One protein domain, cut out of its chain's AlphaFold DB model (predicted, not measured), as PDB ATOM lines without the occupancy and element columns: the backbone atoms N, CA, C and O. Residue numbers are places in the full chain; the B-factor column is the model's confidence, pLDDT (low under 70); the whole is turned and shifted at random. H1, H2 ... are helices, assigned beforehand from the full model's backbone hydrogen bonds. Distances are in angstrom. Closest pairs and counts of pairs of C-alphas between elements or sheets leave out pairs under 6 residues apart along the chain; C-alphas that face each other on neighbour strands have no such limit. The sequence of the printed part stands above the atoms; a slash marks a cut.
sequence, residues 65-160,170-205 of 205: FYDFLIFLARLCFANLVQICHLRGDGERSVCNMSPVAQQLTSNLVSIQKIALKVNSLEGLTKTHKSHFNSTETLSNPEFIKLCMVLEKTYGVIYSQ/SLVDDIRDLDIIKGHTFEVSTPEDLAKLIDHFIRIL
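What this domain is: This is residues 65 to 160 and 170 to 205 of the 205 residues of an uncharacterized protein of Cannabis sativa (UniProt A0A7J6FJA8). The longest helix, H1, runs through the middle of the domain; H2 folds back beside it and H7 packs on both, giving an up-and-down bundle of three helices, H1, H2 and H7, each running against the one before it in the chain. H4 crosses H1 steeply, and the short helices H3, H5 and H6 lie round H1 on the side away from H2. The printed part has 132 residues with seven named helices, H1 to H7 in order along the chain, and no named strand; its class is all helix. The whole is compact, with a radius of gyration of the C-alphas of 15.0 A, and elongated, spanning 46 by 28 by 27 A.

Where its parts are: H1, residues 65 to 88, begins with C-alpha 65 at (-53.701, -30.340, -25.503) and is 34.5 A long from first to last C-alpha. H2, residues 99 to 119, is 30.4 A long. H7, residues 191 to 204, is 20.5 A long and ends with C-alpha 204 at (-40.420, -17.465, -47.812). H4, residues 141 to 157, is 24.2 A long and begins with C-alpha 141 at (-54.156, -40.797, -47.154). The short helices are H3, residues 134 to 139, H5, residues 171 to 177, and H6, residues 179 to 182.

How they stand to each other: H1 is the hub, touching four helices. H1 and H2 form a helical hairpin; they touch, closest at the C-alphas of Asn 79 and Leu 104, 5.6 A apart, at a shallow tilt of 27 degrees, opposite ways. H7 touches H2, closest at the C-alphas of Ala 115 and Pro 191, 4.7 A apart, at a shallow tilt of 31 degrees, opposite ways. With residues 69 to 80 alone, H1 touches H7, closest at the C-alphas of Ala 73 and Leu 194, 6.7 A apart. With residues 74 to 82 alone, H1 touches H4, closest at the C-alphas of Ala 78 and Cys 147, 5.6 A apart, at a steep tilt of 61 degrees. H1 and H5 only just touch, with 3 pairs of C-alphas within 8 A, the closest those of His 85 and Asp 174, 6.4 A apart. H3 is close to H1 but not clearly touching, with the C-alphas of Arg 74 and Thr 137 closest at 7.6 A. H6 and H1 are near each other, while H4 and H7 are apart. Residues 132 to 133 pair antiparallel with residues 187 to 188. In H1, H2, H3, H4, H5 and H7 every O i to N i+4 pair is within hydrogen-bond range; H6 is too short for such a pair, and its 1 pair of O i to N i+3 is not within range.

The domain as a whole: The C-alphas of Glu 91 and Gly 123, the two farthest apart, are 47.4 A from each other. Residues 161 to 169 are not printed, and C-alphas 160 and 170 are 17.1 A apart across this cut. The link from H2 to H3 is long, with 14 residues, and residues 89 to 96 stand free. The mean pLDDT of the printed part is 76.5; it is under 70 at residues 88 to 97, 120 to 131, 159 to 160, 170 to 185 and 204 to 205.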
ATOM      1  N   PHE A  65     -54.561 -31.321 -24.833       81.06
ATOM      2  CA  PHE A  65     -53.701 -30.340 -25.503       81.06
ATOM      3  C   PHE A  65     -52.799 -30.924 -26.585       81.06
ATOM      4  O   PHE A  65     -52.498 -30.238 -27.561       81.06
ATOM      5  N   TYR A  66     -52.349 -32.165 -26.424       80.81
ATOM      6  CA  TYR A  66     -51.501 -32.838 -27.405       80.81
ATOM      7  C   TYR A  66     -52.266 -33.096 -28.696       80.81
ATOM      8  O   TYR A  66     -51.789 -32.762 -29.781       80.81
ATOM      9  N   ASP A  67     -53.490 -33.594 -28.568       84.69
ATOM     10  CA  ASP A  67     -54.419 -33.761 -29.679       84.69
ATOM     11  C   ASP A  67     -54.698 -32.413 -30.353       84.69
ATOM     12  O   ASP A  67     -54.745 -32.323 -31.583       84.69
ATOM     13  N   PHE A  68     -54.816 -31.339 -29.566       84.88
ATOM     14  CA  PHE A  68     -55.035 -29.994 -30.092       84.88
ATOM     15  C   PHE A  68     -53.835 -29.455 -30.857       84.88
ATOM     16  O   PHE A  68     -53.999 -28.900 -31.945       84.88
ATOM     17  N   LEU A  69     -52.624 -29.654 -30.345       85.19
ATOM     18  CA  LEU A  69     -51.410 -29.252 -31.039       85.19
ATOM     19  C   LEU A  69     -51.233 -30.032 -32.349       85.19
ATOM     20  O   LEU A  69     -50.922 -29.429 -33.375       85.19
ATOM     21  N   ILE A  70     -51.506 -31.341 -32.349       86.69
ATOM     22  CA  ILE A  70     -51.503 -32.169 -33.567       86.69
ATOM     23  C   ILE A  70     -52.555 -31.666 -34.560       86.69
ATOM     24  O   ILE A  70     -52.279 -31.567 -35.758       86.69
ATOM     25  N   PHE A  71     -53.752 -31.325 -34.084       88.06
ATOM     26  CA  PHE A  71     -54.807 -30.748 -34.910       88.06
ATOM     27  C   PHE A  71     -54.368 -29.423 -35.554       88.06
ATOM     28  O   PHE A  71     -54.477 -29.272 -36.773       88.06
ATOM     29  N   LEU A  72     -53.806 -28.494 -34.772       89.25
ATOM     30  CA  LEU A  72     -53.272 -27.227 -35.276       89.25
ATOM     31  C   LEU A  72     -52.138 -27.441 -36.284       89.25
ATOM     32  O   LEU A  72     -52.114 -26.778 -37.320       89.25
ATOM     33  N   ALA A  73     -51.229 -28.381 -36.016       89.44
ATOM     34  CA  ALA A  73     -50.140 -28.725 -36.921       89.44
ATOM     35  C   ALA A  73     -50.676 -29.266 -38.255       89.44
ATOM     36  O   ALA A  73     -50.301 -28.767 -39.314       89.44
ATOM     37  N   ARG A  74     -51.629 -30.207 -38.236       90.25
ATOM     38  CA  ARG A  74     -52.280 -30.706 -39.461       90.25
ATOM     39  C   ARG A  74     -52.951 -29.580 -40.239       90.25
ATOM     40  O   ARG A  74     -52.763 -29.480 -41.449       90.25
ATOM     41  N   LEU A  75     -53.690 -28.703 -39.563       90.62
ATOM     42  CA  LEU A  75     -54.359 -27.587 -40.223       90.62
ATOM     43  C   LEU A  75     -53.344 -26.601 -40.825       90.62
ATOM     44  O   LEU A  75     -53.526 -26.154 -41.956       90.62
ATOM     45  N   CYS A  76     -52.246 -26.322 -40.122       91.19
ATOM     46  CA  CYS A  76     -51.128 -25.525 -40.626       91.19
ATOM     47  C   CYS A  76     -50.557 -26.127 -41.915       91.19
ATOM     48  O   CYS A  76     -50.496 -25.449 -42.938       91.19
ATOM     49  N   PHE A  77     -50.204 -27.414 -41.899       88.56
ATOM     50  CA  PHE A  77     -49.661 -28.104 -43.071       88.56
ATOM     51  C   PHE A  77     -50.641 -28.128 -44.241       88.56
ATOM     52  O   PHE A  77     -50.227 -27.924 -45.378       88.56
ATOM     53  N   ALA A  78     -51.934 -28.323 -43.979       89.88
ATOM     54  CA  ALA A  78     -52.937 -28.292 -45.033       89.88
ATOM     55  C   ALA A  78     -52.991 -26.910 -45.704       89.88
ATOM     56  O   ALA A  78     -52.996 -26.831 -46.928       89.88
ATOM     57  N   ASN A  79     -52.941 -25.817 -44.930       90.56
ATOM     58  CA  ASN A  79     -52.878 -24.460 -45.486       90.56
ATOM     59  C   ASN A  79     -51.576 -24.225 -46.276       90.56
ATOM     60  O   ASN A  79     -51.627 -23.665 -47.368       90.56
ATOM     61  N   LEU A  80     -50.427 -24.691 -45.773       87.12
ATOM     62  CA  LEU A  80     -49.139 -24.580 -46.470       87.12
ATOM     63  C   LEU A  80     -49.142 -25.307 -47.818       87.12
ATOM     64  O   LEU A  80     -48.729 -24.729 -48.820       87.12
ATOM     65  N   VAL A  81     -49.660 -26.537 -47.859       84.69
ATOM     66  CA  VAL A  81     -49.811 -27.315 -49.099       84.69
ATOM     67  C   VAL A  81     -50.631 -26.538 -50.130       84.69
ATOM     68  O   VAL A  81     -50.208 -26.431 -51.278       84.69
ATOM     69  N   GLN A  82     -51.760 -25.950 -49.721       83.88
ATOM     70  CA  GLN A  82     -52.608 -25.163 -50.624       83.88
ATOM     71  C   GLN A  82     -51.881 -23.926 -51.166       83.88
ATOM     72  O   GLN A  82     -51.950 -23.645 -52.360       83.88
ATOM     73  N   ILE A  83     -51.139 -23.200 -50.324       83.25
ATOM     74  CA  ILE A  83     -50.368 -22.031 -50.773       83.25
ATOM     75  C   ILE A  83     -49.264 -22.448 -51.756       83.25
ATOM     76  O   ILE A  83     -49.079 -21.800 -52.788       83.25
ATOM     77  N   CYS A  84     -48.544 -23.536 -51.471       79.06
ATOM     78  CA  CYS A  84     -47.521 -24.057 -52.373       79.06
ATOM     79  C   CYS A  84     -48.111 -24.489 -53.724       79.06
ATOM     80  O   CYS A  84     -47.521 -24.175 -54.757       79.06
ATOM     81  N   HIS A  85     -49.278 -25.139 -53.720       76.94
ATOM     82  CA  HIS A  85     -50.004 -25.515 -54.935       76.94
ATOM     83  C   HIS A  85     -50.396 -24.282 -55.766       76.94
ATOM     84  O   HIS A  85     -50.057 -24.197 -56.944       76.94
ATOM     85  N   LEU A  86     -50.984 -23.257 -55.134       75.81
ATOM     86  CA  LEU A  86     -51.342 -21.997 -55.801       75.81
ATOM     87  C   LEU A  86     -50.132 -21.274 -56.420       75.81
ATOM     88  O   LEU A  86     -50.280 -20.569 -57.416       75.81
ATOM     89  N   ARG A  87     -48.934 -21.436 -55.845       70.44
ATOM     90  CA  ARG A  87     -47.686 -20.859 -56.369       70.44
ATOM     91  C   ARG A  87     -47.092 -21.667 -57.526       70.44
ATOM     92  O   ARG A  87     -46.421 -21.082 -58.371       70.44
ATOM     93  N   GLY A  88     -47.307 -22.983 -57.561       63.25
ATOM     94  CA  GLY A  88     -46.864 -23.854 -58.655       63.25
ATOM     95  C   GLY A  88     -47.615 -23.613 -59.968       63.25
ATOM     96  O   GLY A  88     -47.041 -23.803 -61.037       63.25
ATOM     97  N   ASP A  89     -48.861 -23.140 -59.882       55.91
ATOM     98  CA  ASP A  89     -49.760 -22.894 -61.021       55.91
ATOM     99  C   ASP A  89     -49.593 -21.486 -61.648       55.91
ATOM    100  O   ASP A  89     -50.196 -21.179 -62.674       55.91
ATOM    101  N   GLY A  90     -48.771 -20.604 -61.052       50.94
ATOM    102  CA  GLY A  90     -48.596 -19.215 -61.490       50.94
ATOM    103  C   GLY A  90     -47.150 -18.850 -61.835       50.94
ATOM    104  O   GLY A  90     -46.258 -18.912 -60.988       50.94
ATOM    105  N   GLU A  91     -46.911 -18.380 -63.065       45.75
ATOM    106  CA  GLU A  91     -45.692 -17.633 -63.388       45.75
ATOM    107  C   GLU A  91     -45.521 -16.474 -62.398       45.75
ATOM    108  O   GLU A  91     -46.455 -15.720 -62.127       45.75
ATOM    109  N   ARG A  92     -44.305 -16.359 -61.849       48.59
ATOM    110  CA  ARG A  92     -43.849 -15.328 -60.906       48.59
ATOM    111  C   ARG A  92     -44.372 -13.934 -61.274       48.59
ATOM    112  O   ARG A  92     -43.707 -13.181 -61.976       48.59
ATOM    113  N   SER A  93     -45.508 -13.550 -60.707       43.91
ATOM    114  CA  SER A  93     -45.906 -12.155 -60.602       43.91
ATOM    115  C   SER A  93     -46.360 -11.881 -59.179       43.91
ATOM    116  O   SER A  93     -47.489 -12.142 -58.764       43.91
ATOM    117  N   VAL A  94     -45.395 -11.384 -58.411       48.72
ATOM    118  CA  VAL A  94     -45.598 -10.698 -57.143       48.72
ATOM    119  C   VAL A  94     -46.451  -9.473 -57.453       48.72
ATOM    120  O   VAL A  94     -45.903  -8.498 -57.950       48.72
ATOM    121  N   CYS A  95     -47.770  -9.522 -57.234       40.97
ATOM    122  CA  CYS A  95     -48.503  -8.307 -56.843       40.97
ATOM    123  C   CYS A  95     -49.960  -8.477 -56.411       40.97
ATOM    124  O   CYS A  95     -50.471  -7.541 -55.818       40.97
ATOM    125  N   ASN A  96     -50.640  -9.609 -56.609       52.44
ATOM    126  CA  ASN A  96     -51.995  -9.781 -56.064       52.44
ATOM    127  C   ASN A  96     -52.190 -11.209 -55.555       52.44
ATOM    128  O   ASN A  96     -52.494 -12.118 -56.323       52.44
ATOM    129  N   MET A  97     -52.004 -11.405 -54.249       61.50
ATOM    130  CA  MET A  97     -52.339 -12.667 -53.597       61.50
ATOM    131  C   MET A  97     -53.839 -12.911 -53.792       61.50
ATOM    132  O   MET A  97     -54.642 -12.044 -53.435       61.50
ATOM    133  N   SER A  98     -54.214 -14.038 -54.408       75.94
ATOM    134  CA  SER A  98     -55.624 -14.372 -54.638       75.94
ATOM    135  C   SER A  98     -56.404 -14.323 -53.313       75.94
ATOM    136  O   SER A  98     -55.807 -14.552 -52.256       75.94
ATOM    137  N   PRO A  99     -57.724 -14.056 -53.322       81.69
ATOM    138  CA  PRO A  99     -58.527 -14.068 -52.096       81.69
ATOM    139  C   PRO A  99     -58.351 -15.358 -51.277       81.69
ATOM    140  O   PRO A  99     -58.282 -15.314 -50.051       81.69
ATOM    141  N   VAL A 100     -58.172 -16.492 -51.965       84.19
ATOM    142  CA  VAL A 100     -57.855 -17.791 -51.357       84.19
ATOM    143  C   VAL A 100     -56.513 -17.740 -50.625       84.19
ATOM    144  O   VAL A 100     -56.442 -18.079 -49.450       84.19
ATOM    145  N   ALA A 101     -55.449 -17.277 -51.280       83.62
ATOM    146  CA  ALA A 101     -54.132 -17.194 -50.659       83.62
ATOM    147  C   ALA A 101     -54.109 -16.209 -49.472       83.62
ATOM    148  O   ALA A 101     -53.511 -16.519 -48.444       83.62
ATOM    149  N   GLN A 102     -54.831 -15.082 -49.545       85.44
ATOM    150  CA  GLN A 102     -55.011 -14.162 -48.407       85.44
ATOM    151  C   GLN A 102     -55.675 -14.844 -47.210       85.44
ATOM    152  O   GLN A 102     -55.233 -14.662 -46.070       85.44
ATOM    153  N   GLN A 103     -56.696 -15.663 -47.457       88.38
ATOM    154  CA  GLN A 103     -57.374 -16.413 -46.408       88.38
ATOM    155  C   GLN A 103     -56.469 -17.486 -45.795       88.38
ATOM    156  O   GLN A 103     -56.388 -17.588 -44.572       88.38
ATOM    157  N   LEU A 104     -55.748 -18.247 -46.621       89.00
ATOM    158  CA  LEU A 104     -54.819 -19.284 -46.163       89.00
ATOM    159  C   LEU A 104     -53.694 -18.688 -45.301       89.00
ATOM    160  O   LEU A 104     -53.425 -19.180 -44.206       89.00
ATOM    161  N   THR A 105     -53.093 -17.573 -45.724       89.12
ATOM    162  CA  THR A 105     -52.090 -16.852 -44.922       89.12
ATOM    163  C   THR A 105     -52.685 -16.323 -43.613       89.12
ATOM    164  O   THR A 105     -52.064 -16.437 -42.556       89.12
ATOM    165  N   SER A 106     -53.917 -15.806 -43.641       88.81
ATOM    166  CA  SER A 106     -54.614 -15.344 -42.429       88.81
ATOM    167  C   SER A 106     -54.882 -16.482 -41.436       88.81
ATOM    168  O   SER A 106     -54.768 -16.288 -40.220       88.81
ATOM    169  N   ASN A 107     -55.176 -17.686 -41.939       90.81
ATOM    170  CA  ASN A 107     -55.309 -18.884 -41.115       90.81
ATOM    171  C   ASN A 107     -53.973 -19.246 -40.452       90.81
ATOM    172  O   ASN A 107     -53.952 -19.502 -39.250       90.81
ATOM    173  N   LEU A 108     -52.858 -19.216 -41.195       91.56
ATOM    174  CA  LEU A 108     -51.522 -19.492 -40.645       91.56
ATOM    175  C   LEU A 108     -51.158 -18.518 -39.518       91.56
ATOM    176  O   LEU A 108     -50.758 -18.949 -38.438       91.56
ATOM    177  N   VAL A 109     -51.382 -17.217 -39.720       91.00
ATOM    178  CA  VAL A 109     -51.159 -16.195 -38.679       91.00
ATOM    179  C   VAL A 109     -52.037 -16.451 -37.450       91.00
ATOM    180  O   VAL A 109     -51.594 -16.283 -36.314       91.00
ATOM    181  N   SER A 110     -53.286 -16.875 -37.648       90.44
ATOM    182  CA  SER A 110     -54.187 -17.217 -36.541       90.44
ATOM    183  C   SER A 110     -53.699 -18.436 -35.756       90.44
ATOM    184  O   SER A 110     -53.662 -18.392 -34.527       90.44
ATOM    185  N   ILE A 111     -53.262 -19.492 -36.449       90.81
ATOM    186  CA  ILE A 111     -52.687 -20.691 -35.825       90.81
ATOM    187  C   ILE A 111     -51.435 -20.327 -35.021       90.81
ATOM    188  O   ILE A 111     -51.310 -20.754 -33.875       90.81
ATOM    189  N   GLN A 112     -50.551 -19.488 -35.566       90.88
ATOM    190  CA  GLN A 112     -49.362 -19.012 -34.856       90.88
ATOM    191  C   GLN A 112     -49.725 -18.285 -33.558       90.88
ATOM    192  O   GLN A 112     -49.162 -18.582 -32.506       90.88
ATOM    193  N   LYS A 113     -50.684 -17.351 -33.605       88.50
ATOM    194  CA  LYS A 113     -51.134 -16.619 -32.410       88.50
ATOM    195  C   LYS A 113     -51.671 -17.560 -31.334       88.50
ATOM    196  O   LYS A 113     -51.385 -17.361 -30.157       88.50
ATOM    197  N   ILE A 114     -52.430 -18.582 -31.734       85.88
ATOM    198  CA  ILE A 114     -52.933 -19.604 -30.811       85.88
ATOM    199  C   ILE A 114     -51.765 -20.396 -30.218       85.88
ATOM    200  O   ILE A 114     -51.699 -20.540 -29.003       85.88
ATOM    201  N   ALA A 115     -50.816 -20.848 -31.041       86.12
ATOM    202  CA  ALA A 115     -49.658 -21.609 -30.585       86.12
ATOM    203  C   ALA A 115     -48.807 -20.822 -29.569       86.12
ATOM    204  O   ALA A 115     -48.477 -21.347 -28.507       86.12
ATOM    205  N   LEU A 116     -48.538 -19.538 -29.830       86.25
ATOM    206  CA  LEU A 116     -47.830 -18.652 -28.899       86.25
ATOM    207  C   LEU A 116     -48.604 -18.448 -27.590       86.25
ATOM    208  O   LEU A 116     -48.010 -18.451 -26.512       86.25
ATOM    209  N   LYS A 117     -49.934 -18.314 -27.667       82.25
ATOM    210  CA  LYS A 117     -50.787 -18.197 -26.478       82.25
ATOM    211  C   LYS A 117     -50.743 -19.472 -25.631       82.25
ATOM    212  O   LYS A 117     -50.594 -19.375 -24.418       82.25
ATOM    213  N   VAL A 118     -50.818 -20.650 -26.253       77.94
ATOM    214  CA  VAL A 118     -50.694 -21.941 -25.551       77.94
ATOM    215  C   VAL A 118     -49.315 -22.084 -24.910       77.94
ATOM    216  O   VAL A 118     -49.222 -22.538 -23.775       77.94
ATOM    217  N   ASN A 119     -48.249 -21.645 -25.588       72.44
ATOM    218  CA  ASN A 119     -46.888 -21.709 -25.047       72.44
ATOM    219  C   ASN A 119     -46.703 -20.862 -23.775       72.44
ATOM    220  O   ASN A 119     -45.872 -21.180 -22.930       72.44
ATOM    221  N   SER A 120     -47.478 -19.782 -23.631       68.44
ATOM    222  CA  SER A 120     -47.436 -18.919 -22.446       68.44
ATOM    223  C   SER A 120     -48.147 -19.496 -21.212       68.44
ATOM    224  O   SER A 120     -48.049 -18.906 -20.139       68.44
ATOM    225  N   LEU A 121     -48.855 -20.627 -21.341       68.31
ATOM    226  CA  LEU A 121     -49.585 -21.250 -20.239       68.31
ATOM    227  C   LEU A 121     -48.657 -22.146 -19.400       68.31
ATOM    228  O   LEU A 121     -48.065 -23.107 -19.898       68.31
ATOM    229  N   GLU A 122     -48.528 -21.839 -18.107       53.84
ATOM    230  CA  GLU A 122     -47.755 -22.645 -17.157       53.84
ATOM    231  C   GLU A 122     -48.378 -24.042 -16.975       53.84
ATOM    232  O   GLU A 122     -49.552 -24.163 -16.641       53.84
ATOM    233  N   GLY A 123     -47.583 -25.106 -17.155       56.69
ATOM    234  CA  GLY A 123     -47.980 -26.500 -16.871       56.69
ATOM    235  C   GLY A 123     -47.787 -27.475 -18.036       56.69
ATOM    236  O   GLY A 123     -47.409 -28.622 -17.820       56.69
ATOM    237  N   LEU A 124     -47.897 -27.004 -19.280       56.81
ATOM    238  CA  LEU A 124     -47.881 -27.873 -20.469       56.81
ATOM    239  C   LEU A 124     -46.505 -28.432 -20.876       56.81
ATOM    240  O   LEU A 124     -46.410 -29.299 -21.744       56.81
ATOM    241  N   THR A 125     -45.416 -27.902 -20.322       53.00
ATOM    242  CA  THR A 125     -44.082 -28.015 -20.934       53.00
ATOM    243  C   THR A 125     -43.233 -29.189 -20.449       53.00
ATOM    244  O   THR A 125     -42.121 -29.355 -20.951       53.00
ATOM    245  N   LYS A 126     -43.692 -30.001 -19.484       54.12
ATOM    246  CA  LYS A 126     -42.761 -30.873 -18.739       54.12
ATOM    247  C   LYS A 126     -42.921 -32.384 -18.876       54.12
ATOM    248  O   LYS A 126     -41.931 -33.059 -18.611       54.12
ATOM    249  N   THR A 127     -44.055 -32.936 -19.304       52.19
ATOM    250  CA  THR A 127     -44.277 -34.388 -19.110       52.19
ATOM    251  C   THR A 127     -44.535 -35.203 -20.373       52.19
ATOM    252  O   THR A 127     -44.024 -36.316 -20.455       52.19
ATOM    253  N   HIS A 128     -45.179 -34.666 -21.413       55.94
ATOM    254  CA  HIS A 128     -45.322 -35.390 -22.681       55.94
ATOM    255  C   HIS A 128     -45.046 -34.483 -23.881       55.94
ATOM    256  O   HIS A 128     -45.480 -33.337 -23.933       55.94
ATOM    257  N   LYS A 129     -44.271 -34.982 -24.846       60.41
ATOM    258  CA  LYS A 129     -44.103 -34.346 -26.157       60.41
ATOM    259  C   LYS A 129     -45.061 -35.035 -27.115       60.41
ATOM    260  O   LYS A 129     -44.922 -36.235 -27.346       60.41
ATOM    261  N   SER A 130     -46.017 -34.302 -27.677       63.28
ATOM    262  CA  SER A 130     -46.767 -34.792 -28.832       63.28
ATOM    263  C   SER A 130     -45.830 -34.804 -30.027       63.28
ATOM    264  O   SER A 130     -45.348 -33.748 -30.412       63.28
ATOM    265  N   HIS A 131     -45.555 -35.963 -30.614       69.88
ATOM    266  CA  HIS A 131     -44.711 -36.026 -31.803       69.88
ATOM    267  C   HIS A 131     -45.585 -35.883 -33.048       69.88
ATOM    268  O   HIS A 131     -46.375 -36.771 -33.364       69.88
ATOM    269  N   PHE A 132     -45.488 -34.744 -33.732       77.69
ATOM    270  CA  PHE A 132     -46.037 -34.585 -35.074       77.69
ATOM    271  C   PHE A 132     -44.902 -34.671 -36.096       77.69
ATOM    272  O   PHE A 132     -43.991 -33.841 -36.086       77.69
ATOM    273  N   ASN A 133     -44.989 -35.647 -37.002       81.06
ATOM    274  CA  ASN A 133     -44.031 -35.851 -38.083       81.06
ATOM    275  C   ASN A 133     -44.613 -35.373 -39.426       81.06
ATOM    276  O   ASN A 133     -45.641 -35.879 -39.896       81.06
ATOM    277  N   SER A 134     -43.941 -34.410 -40.065       75.44
ATOM    278  CA  SER A 134     -44.364 -33.867 -41.360       75.44
ATOM    279  C   SER A 134     -44.374 -34.910 -42.479       75.44
ATOM    280  O   SER A 134     -45.295 -34.930 -43.293       75.44
ATOM    281  N   THR A 135     -43.388 -35.808 -42.513       76.50
ATOM    282  CA  THR A 135     -43.241 -36.827 -43.566       76.50
ATOM    283  C   THR A 135     -44.338 -37.880 -43.468       76.50
ATOM    284  O   THR A 135     -44.945 -38.248 -44.477       76.50
ATOM    285  N   GLU A 136     -44.631 -38.328 -42.246       82.94
ATOM    286  CA  GLU A 136     -45.734 -39.252 -41.981       82.94
ATOM    287  C   GLU A 136     -47.075 -38.617 -42.359       82.94
ATOM    288  O   GLU A 136     -47.885 -39.230 -43.052       82.94
ATOM    289  N   THR A 137     -47.280 -37.353 -41.979       84.00
ATOM    290  CA  THR A 137     -48.525 -36.633 -42.263       84.00
ATOM    291  C   THR A 137     -48.746 -36.437 -43.759       84.00
ATOM    292  O   THR A 137     -49.834 -36.717 -44.252       84.00
ATOM    293  N   LEU A 138     -47.723 -36.017 -44.508       80.44
ATOM    294  CA  LEU A 138     -47.827 -35.839 -45.961       80.44
ATOM    295  C   LEU A 138     -48.044 -37.156 -46.717       80.44
ATOM    296  O   LEU A 138     -48.596 -37.151 -47.815       80.44
ATOM    297  N   SER A 139     -47.625 -38.278 -46.132       82.56
ATOM    298  CA  SER A 139     -47.840 -39.615 -46.692       82.56
ATOM    299  C   SER A 139     -49.189 -40.219 -46.282       82.56
ATOM    300  O   SER A 139     -49.587 -41.255 -46.816       82.56
ATOM    301  N   ASN A 140     -49.905 -39.596 -45.340       86.31
ATOM    302  CA  ASN A 140     -51.152 -40.116 -44.799       86.31
ATOM    303  C   ASN A 140     -52.326 -39.877 -45.779       86.31
ATOM    304  O   ASN A 140     -52.613 -38.729 -46.131       86.31
ATOM    305  N   PRO A 141     -53.065 -40.927 -46.188       85.69
ATOM    306  CA  PRO A 141     -54.156 -40.797 -47.154       85.69
ATOM    307  C   PRO A 141     -55.324 -39.934 -46.652       85.69
ATOM    308  O   PRO A 141     -55.917 -39.197 -47.441       85.69
ATOM    309  N   GLU A 142     -55.637 -39.963 -45.353       89.50
ATOM    310  CA  GLU A 142     -56.695 -39.120 -44.780       89.50
ATOM    311  C   GLU A 142     -56.282 -37.646 -44.750       89.50
ATOM    312  O   GLU A 142     -57.113 -36.762 -44.958       89.50
ATOM    313  N   PHE A 143     -54.990 -37.360 -44.569       89.31
ATOM    314  CA  PHE A 143     -54.478 -35.998 -44.684       89.31
ATOM    315  C   PHE A 143     -54.533 -35.489 -46.131       89.31
ATOM    316  O   PHE A 143     -54.986 -34.376 -46.383       89.31
ATOM    317  N   ILE A 144     -54.154 -36.319 -47.106       86.19
ATOM    318  CA  ILE A 144     -54.283 -35.971 -48.529       86.19
ATOM    319  C   ILE A 144     -55.753 -35.693 -48.877       86.19
ATOM    320  O   ILE A 144     -56.066 -34.714 -49.554       86.19
ATOM    321  N   LYS A 145     -56.676 -36.512 -48.363       88.75
ATOM    322  CA  LYS A 145     -58.120 -36.298 -48.503       88.75
ATOM    323  C   LYS A 145     -58.576 -34.981 -47.879       88.75
ATOM    324  O   LYS A 145     -59.342 -34.264 -48.520       88.75
ATOM    325  N   LEU A 146     -58.086 -34.637 -46.687       89.19
ATOM    326  CA  LEU A 146     -58.330 -33.334 -46.064       89.19
ATOM    327  C   LEU A 146     -57.882 -32.190 -46.984       89.19
ATOM    328  O   LEU A 146     -58.660 -31.268 -47.221       89.19
ATOM    329  N   CYS A 147     -56.673 -32.265 -47.547       88.50
ATOM    330  CA  CYS A 147     -56.165 -31.259 -48.477       88.50
ATOM    331  C   CYS A 147     -57.057 -31.119 -49.723       88.50
ATOM    332  O   CYS A 147     -57.416 -30.001 -50.080       88.50
ATOM    333  N   MET A 148     -57.492 -32.228 -50.332       84.81
ATOM    334  CA  MET A 148     -58.410 -32.193 -51.484       84.81
ATOM    335  C   MET A 148     -59.776 -31.584 -51.136       84.81
ATOM    336  O   MET A 148     -60.380 -30.883 -51.947       84.81
ATOM    337  N   VAL A 149     -60.307 -31.869 -49.943       88.44
ATOM    338  CA  VAL A 149     -61.581 -31.290 -49.490       88.44
ATOM    339  C   VAL A 149     -61.431 -29.791 -49.242       88.44
ATOM    340  O   VAL A 149     -62.308 -29.029 -49.646       88.44
ATOM    341  N   LEU A 150     -60.328 -29.356 -48.629       87.12
ATOM    342  CA  LEU A 150     -60.016 -27.940 -48.414       87.12
ATOM    343  C   LEU A 150     -59.905 -27.175 -49.733       87.12
ATOM    344  O   LEU A 150     -60.531 -26.128 -49.871       87.12
ATOM    345  N   GLU A 151     -59.172 -27.719 -50.705       84.62
ATOM    346  CA  GLU A 151     -59.046 -27.151 -52.052       84.62
ATOM    347  C   GLU A 151     -60.426 -26.938 -52.691       84.62
ATOM    348  O   GLU A 151     -60.790 -25.817 -53.049       84.62
ATOM    349  N   LYS A 152     -61.246 -27.998 -52.744       84.62
ATOM    350  CA  LYS A 152     -62.614 -27.935 -53.284       84.62
ATOM    351  C   LYS A 152     -63.473 -26.916 -52.546       84.62
ATOM    352  O   LYS A 152     -64.218 -26.172 -53.176       84.62
ATOM    353  N   THR A 153     -63.369 -26.876 -51.220       86.31
ATOM    354  CA  THR A 153     -64.141 -25.955 -50.379       86.31
ATOM    355  C   THR A 153     -63.791 -24.509 -50.703       86.31
ATOM    356  O   THR A 153     -64.685 -23.700 -50.939       86.31
ATOM    357  N   TYR A 154     -62.502 -24.180 -50.790       83.25
ATOM    358  CA  TYR A 154     -62.071 -22.839 -51.169       83.25
ATOM    359  C   TYR A 154     -62.414 -22.489 -52.618       83.25
ATOM    360  O   TYR A 154     -62.811 -21.352 -52.876       83.25
ATOM    361  N   GLY A 155     -62.355 -23.457 -53.537       78.62
ATOM    362  CA  GLY A 155     -62.824 -23.288 -54.914       78.62
ATOM    363  C   GLY A 155     -64.308 -22.912 -54.990       78.62
ATOM    364  O   GLY A 155     -64.678 -22.026 -55.762       78.62
ATOM    365  N   VAL A 156     -65.146 -23.521 -54.140       83.88
ATOM    366  CA  VAL A 156     -66.576 -23.188 -54.017       83.88
ATOM    367  C   VAL A 156     -66.782 -21.811 -53.381       83.88
ATOM    368  O   VAL A 156     -67.515 -20.999 -53.938       83.88
ATOM    369  N   ILE A 157     -66.132 -21.526 -52.244       81.75
ATOM    370  CA  ILE A 157     -66.308 -20.267 -51.490       81.75
ATOM    371  C   ILE A 157     -65.930 -19.051 -52.333       81.75
ATOM    372  O   ILE A 157     -66.649 -18.055 -52.343       81.75
ATOM    373  N   TYR A 158     -64.797 -19.124 -53.028       77.25
ATOM    374  CA  TYR A 158     -64.276 -17.999 -53.800       77.25
ATOM    375  C   TYR A 158     -64.704 -18.028 -55.268       77.25
ATOM    376  O   TYR A 158     -64.224 -17.205 -56.046       77.25
ATOM    377  N   SER A 159     -65.626 -18.932 -55.634       66.69
ATOM    378  CA  SER A 159     -66.238 -19.044 -56.961       66.69
ATOM    379  C   SER A 159     -65.222 -18.817 -58.082       66.69
ATOM    380  O   SER A 159     -65.344 -17.876 -58.870       66.69
ATOM    381  N   GLN A 160     -64.188 -19.662 -58.134       58.03
ATOM    382  CA  GLN A 160     -63.385 -19.735 -59.347       58.03
ATOM    383  C   GLN A 160     -64.314 -20.155 -60.489       58.03
ATOM    384  O   GLN A 160     -64.906 -21.235 -60.489       58.03
ATOM    385  N   SER A 170     -52.160 -32.987 -60.499       66.19
ATOM    386  CA  SER A 170     -53.031 -33.285 -59.361       66.19
ATOM    387  C   SER A 170     -52.436 -32.665 -58.095       66.19
ATOM    388  O   SER A 170     -51.226 -32.758 -57.901       66.19
ATOM    389  N   LEU A 171     -53.257 -32.127 -57.184       67.25
ATOM    390  CA  LEU A 171     -52.814 -31.740 -55.834       67.25
ATOM    391  C   LEU A 171     -52.009 -32.874 -55.167       67.25
ATOM    392  O   LEU A 171     -51.071 -32.634 -54.415       67.25
ATOM    393  N   VAL A 172     -52.351 -34.130 -55.475       64.88
ATOM    394  CA  VAL A 172     -51.630 -35.325 -55.015       64.88
ATOM    395  C   VAL A 172     -50.202 -35.386 -55.562       64.88
ATOM    396  O   VAL A 172     -49.292 -35.776 -54.829       64.88
ATOM    397  N   ASP A 173     -50.002 -35.011 -56.823       64.12
ATOM    398  CA  ASP A 173     -48.684 -34.956 -57.455       64.12
ATOM    399  C   ASP A 173     -47.883 -33.781 -56.882       64.12
ATOM    400  O   ASP A 173     -46.741 -33.963 -56.480       64.12
ATOM    401  N   ASP A 174     -48.508 -32.617 -56.685       67.00
ATOM    402  CA  ASP A 174     -47.834 -31.470 -56.067       67.00
ATOM    403  C   ASP A 174     -47.440 -31.732 -54.609       67.00
ATOM    404  O   ASP A 174     -46.323 -31.417 -54.216       67.00
ATOM    405  N   ILE A 175     -48.283 -32.396 -53.810       67.25
ATOM    406  CA  ILE A 175     -47.920 -32.848 -52.453       67.25
ATOM    407  C   ILE A 175     -46.700 -33.783 -52.495       67.25
ATOM    408  O   ILE A 175     -45.839 -33.738 -51.611       67.25
ATOM    409  N   ARG A 176     -46.605 -34.638 -53.521       63.16
ATOM    410  CA  ARG A 176     -45.449 -35.519 -53.728       63.16
ATOM    411  C   ARG A 176     -44.220 -34.767 -54.238       63.16
ATOM    412  O   ARG A 176     -43.116 -35.202 -53.931       63.16
ATOM    413  N   ASP A 177     -44.388 -33.646 -54.916       60.50
ATOM    414  CA  ASP A 177     -43.301 -32.867 -55.516       60.50
ATOM    415  C   ASP A 177     -42.940 -31.611 -54.706       60.50
ATOM    416  O   ASP A 177     -42.123 -30.792 -55.125       60.50
ATOM    417  N   LEU A 178     -43.532 -31.456 -53.518       65.06
ATOM    418  CA  LEU A 178     -43.288 -30.352 -52.597       65.06
ATOM    419  C   LEU A 178     -41.893 -30.475 -51.942       65.06
ATOM    420  O   LEU A 178     -41.758 -30.753 -50.749       65.06
ATOM    421  N   ASP A 179     -40.839 -30.223 -52.718       56.06
ATOM    422  CA  ASP A 179     -39.435 -30.230 -52.277       56.06
ATOM    423  C   ASP A 179     -39.175 -29.262 -51.109       56.06
ATOM    424  O   ASP A 179     -38.305 -29.502 -50.275       56.06
ATOM    425  N   ILE A 180     -39.973 -28.194 -50.992       56.47
ATOM    426  CA  ILE A 180     -39.872 -27.198 -49.912       56.47
ATOM    427  C   ILE A 180     -40.244 -27.809 -48.550       56.47
ATOM    428  O   ILE A 180     -39.583 -27.519 -47.552       56.47
ATOM    429  N   ILE A 181     -41.268 -28.675 -48.501       57.16
ATOM    430  CA  ILE A 181     -41.681 -29.357 -47.262       57.16
ATOM    431  C   ILE A 181     -40.943 -30.694 -47.092       57.16
ATOM    432  O   ILE A 181     -40.659 -31.091 -45.968       57.16
ATOM    433  N   LYS A 182     -40.578 -31.379 -48.183       53.97
ATOM    434  CA  LYS A 182     -39.826 -32.643 -48.124       53.97
ATOM    435  C   LYS A 182     -38.344 -32.468 -47.790       53.97
ATOM    436  O   LYS A 182     -37.769 -33.345 -47.157       53.97
ATOM    437  N   GLY A 183     -37.730 -31.353 -48.188       53.12
ATOM    438  CA  GLY A 183     -36.320 -31.059 -47.908       53.12
ATOM    439  C   GLY A 183     -36.025 -30.765 -46.434       53.12
ATOM    440  O   GLY A 183     -34.870 -30.819 -46.021       53.12
ATOM    441  N   HIS A 184     -37.059 -30.491 -45.637       57.81
ATOM    442  CA  HIS A 184     -36.949 -30.211 -44.213       57.81
ATOM    443  C   HIS A 184     -37.946 -31.091 -43.456       57.81
ATOM    444  O   HIS A 184     -39.147 -30.824 -43.434       57.81
ATOM    445  N   THR A 185     -37.462 -32.158 -42.822       63.62
ATOM    446  CA  THR A 185     -38.275 -32.901 -41.855       63.62
ATOM    447  C   THR A 185     -38.585 -31.965 -40.694       63.62
ATOM    448  O   THR A 185     -37.694 -31.602 -39.926       63.62
ATOM    449  N   PHE A 186     -39.842 -31.546 -40.585       73.12
ATOM    450  CA  PHE A 186     -40.305 -30.703 -39.497       73.12
ATOM    451  C   PHE A 186     -40.983 -31.591 -38.466       73.12
ATOM    452  O   PHE A 186     -42.013 -32.214 -38.737       73.12
ATOM    453  N   GLU A 187     -40.390 -31.638 -37.281       79.56
ATOM    454  CA  GLU A 187     -41.007 -32.244 -36.114       79.56
ATOM    455  C   GLU A 187     -41.609 -31.133 -35.261       79.56
ATOM    456  O   GLU A 187     -40.899 -30.255 -34.774       79.56
ATOM    457  N   VAL A 188     -42.930 -31.158 -35.098       81.12
ATOM    458  CA  VAL A 188     -43.621 -30.230 -34.200       81.12
ATOM    459  C   VAL A 188     -43.863 -30.978 -32.900       81.12
ATOM    460  O   VAL A 188     -44.738 -31.839 -32.830       81.12
ATOM    461  N   SER A 189     -43.043 -30.682 -31.890       81.75
ATOM    462  CA  SER A 189     -43.165 -31.284 -30.557       81.75
ATOM    463  C   SER A 189     -43.815 -30.355 -29.540       81.75
ATOM    464  O   SER A 189     -44.343 -30.807 -28.524       81.75
ATOM    465  N   THR A 190     -43.753 -29.050 -29.798       84.25
ATOM    466  CA  THR A 190     -44.238 -28.000 -28.906       84.25
ATOM    467  C   THR A 190     -44.987 -26.917 -29.691       84.25
ATOM    468  O   THR A 190     -44.787 -26.777 -30.904       84.25
ATOM    469  N   PRO A 191     -45.828 -26.106 -29.024       85.50
ATOM    470  CA  PRO A 191     -46.455 -24.952 -29.666       85.50
ATOM    471  C   PRO A 191     -45.425 -23.947 -30.214       85.50
ATOM    472  O   PRO A 191     -45.649 -23.333 -31.254       85.50
ATOM    473  N   GLU A 192     -44.269 -23.824 -29.558       87.75
ATOM    474  CA  GLU A 192     -43.155 -22.987 -30.013       87.75
ATOM    475  C   GLU A 192     -42.561 -23.475 -31.344       87.75
ATOM    476  O   GLU A 192     -42.272 -22.668 -32.228       87.75
ATOM    477  N   ASP A 193     -42.415 -24.793 -31.520       87.00
ATOM    478  CA  ASP A 193     -41.935 -25.371 -32.782       87.00
ATOM    479  C   ASP A 193     -42.901 -25.050 -33.929       87.00
ATOM    480  O   ASP A 193     -42.471 -24.674 -35.021       87.00
ATOM    481  N   LEU A 194     -44.214 -25.124 -33.666       89.00
ATOM    482  CA  LEU A 194     -45.245 -24.762 -34.639       89.00
ATOM    483  C   LEU A 194     -45.192 -23.271 -35.003       89.00
ATOM    484  O   LEU A 194     -45.301 -22.918 -36.177       89.00
ATOM    485  N   ALA A 195     -45.002 -22.389 -34.020       90.06
ATOM    486  CA  ALA A 195     -44.897 -20.953 -34.262       90.06
ATOM    487  C   ALA A 195     -43.669 -20.604 -35.123       90.06
ATOM    488  O   ALA A 195     -43.798 -19.851 -36.093       90.06
ATOM    489  N   LYS A 196     -42.509 -21.207 -34.825       89.12
ATOM    490  CA  LYS A 196     -41.263 -21.047 -35.600       89.12
ATOM    491  C   LYS A 196     -41.384 -21.576 -37.022       89.12
ATOM    492  O   LYS A 196     -40.854 -20.965 -37.950       89.12
ATOM    493  N   LEU A 197     -42.079 -22.700 -37.197       88.38
ATOM    494  CA  LEU A 197     -42.382 -23.252 -38.513       88.38
ATOM    495  C   LEU A 197     -43.153 -22.229 -39.352       88.38
ATOM    496  O   LEU A 197     -42.758 -21.921 -40.474       88.38
ATOM    497  N   ILE A 198     -44.225 -21.667 -38.791       89.75
ATOM    498  CA  ILE A 198     -45.052 -20.676 -39.483       89.75
ATOM    499  C   ILE A 198     -44.237 -19.421 -39.816       89.75
ATOM    500  O   ILE A 198     -44.321 -18.942 -40.944       89.75
ATOM    501  N   ASP A 199     -43.393 -18.933 -38.902       88.88
ATOM    502  CA  ASP A 199     -42.489 -17.804 -39.172       88.88
ATOM    503  C   ASP A 199     -41.530 -18.081 -40.331       88.88
ATOM    504  O   ASP A 199     -41.289 -17.205 -41.164       88.88
ATOM    505  N   HIS A 200     -40.972 -19.293 -40.396       84.81
ATOM    506  CA  HIS A 200     -40.110 -19.693 -41.500       84.81
ATOM    507  C   HIS A 200     -40.865 -19.640 -42.830       84.81
ATOM    508  O   HIS A 200     -40.370 -19.033 -43.778       84.81
ATOM    509  N   PHE A 201     -42.074 -20.209 -42.883       79.75
ATOM    510  CA  PHE A 201     -42.888 -20.229 -44.095       79.75
ATOM    511  C   PHE A 201     -43.376 -18.838 -44.508       79.75
ATOM    512  O   PHE A 201     -43.224 -18.473 -45.664       79.75
ATOM    513  N   ILE A 202     -43.871 -18.013 -43.582       80.62
ATOM    514  CA  ILE A 202     -44.308 -16.640 -43.888       80.62
ATOM    515  C   ILE A 202     -43.163 -15.793 -44.467       80.62
ATOM    516  O   ILE A 202     -43.414 -14.929 -45.294       80.62
ATOM    517  N   ARG A 203     -41.904 -16.032 -44.071       78.25
ATOM    518  CA  ARG A 203     -40.743 -15.313 -44.631       78.25
ATOM    519  C   ARG A 203     -40.392 -15.712 -46.063       78.25
ATOM    520  O   ARG A 203     -39.726 -14.935 -46.743       78.25
ATOM    521  N   ILE A 204     -40.740 -16.929 -46.478       69.06
ATOM    522  CA  ILE A 204     -40.420 -17.465 -47.812       69.06
ATOM    523  C   ILE A 204     -41.612 -17.422 -48.780       69.06
ATOM    524  O   ILE A 204     -41.419 -17.675 -49.973       69.06
ATOM    525  N   LEU A 205     -42.814 -17.134 -48.268       63.03
ATOM    526  CA  LEU A 205     -44.037 -16.854 -49.025       63.03
ATOM    527  C   LEU A 205     -44.062 -15.399 -49.506       63.03
ATOM    528  O   LEU A 205     -44.415 -15.208 -50.691       63.03
TER     529      LEU A 205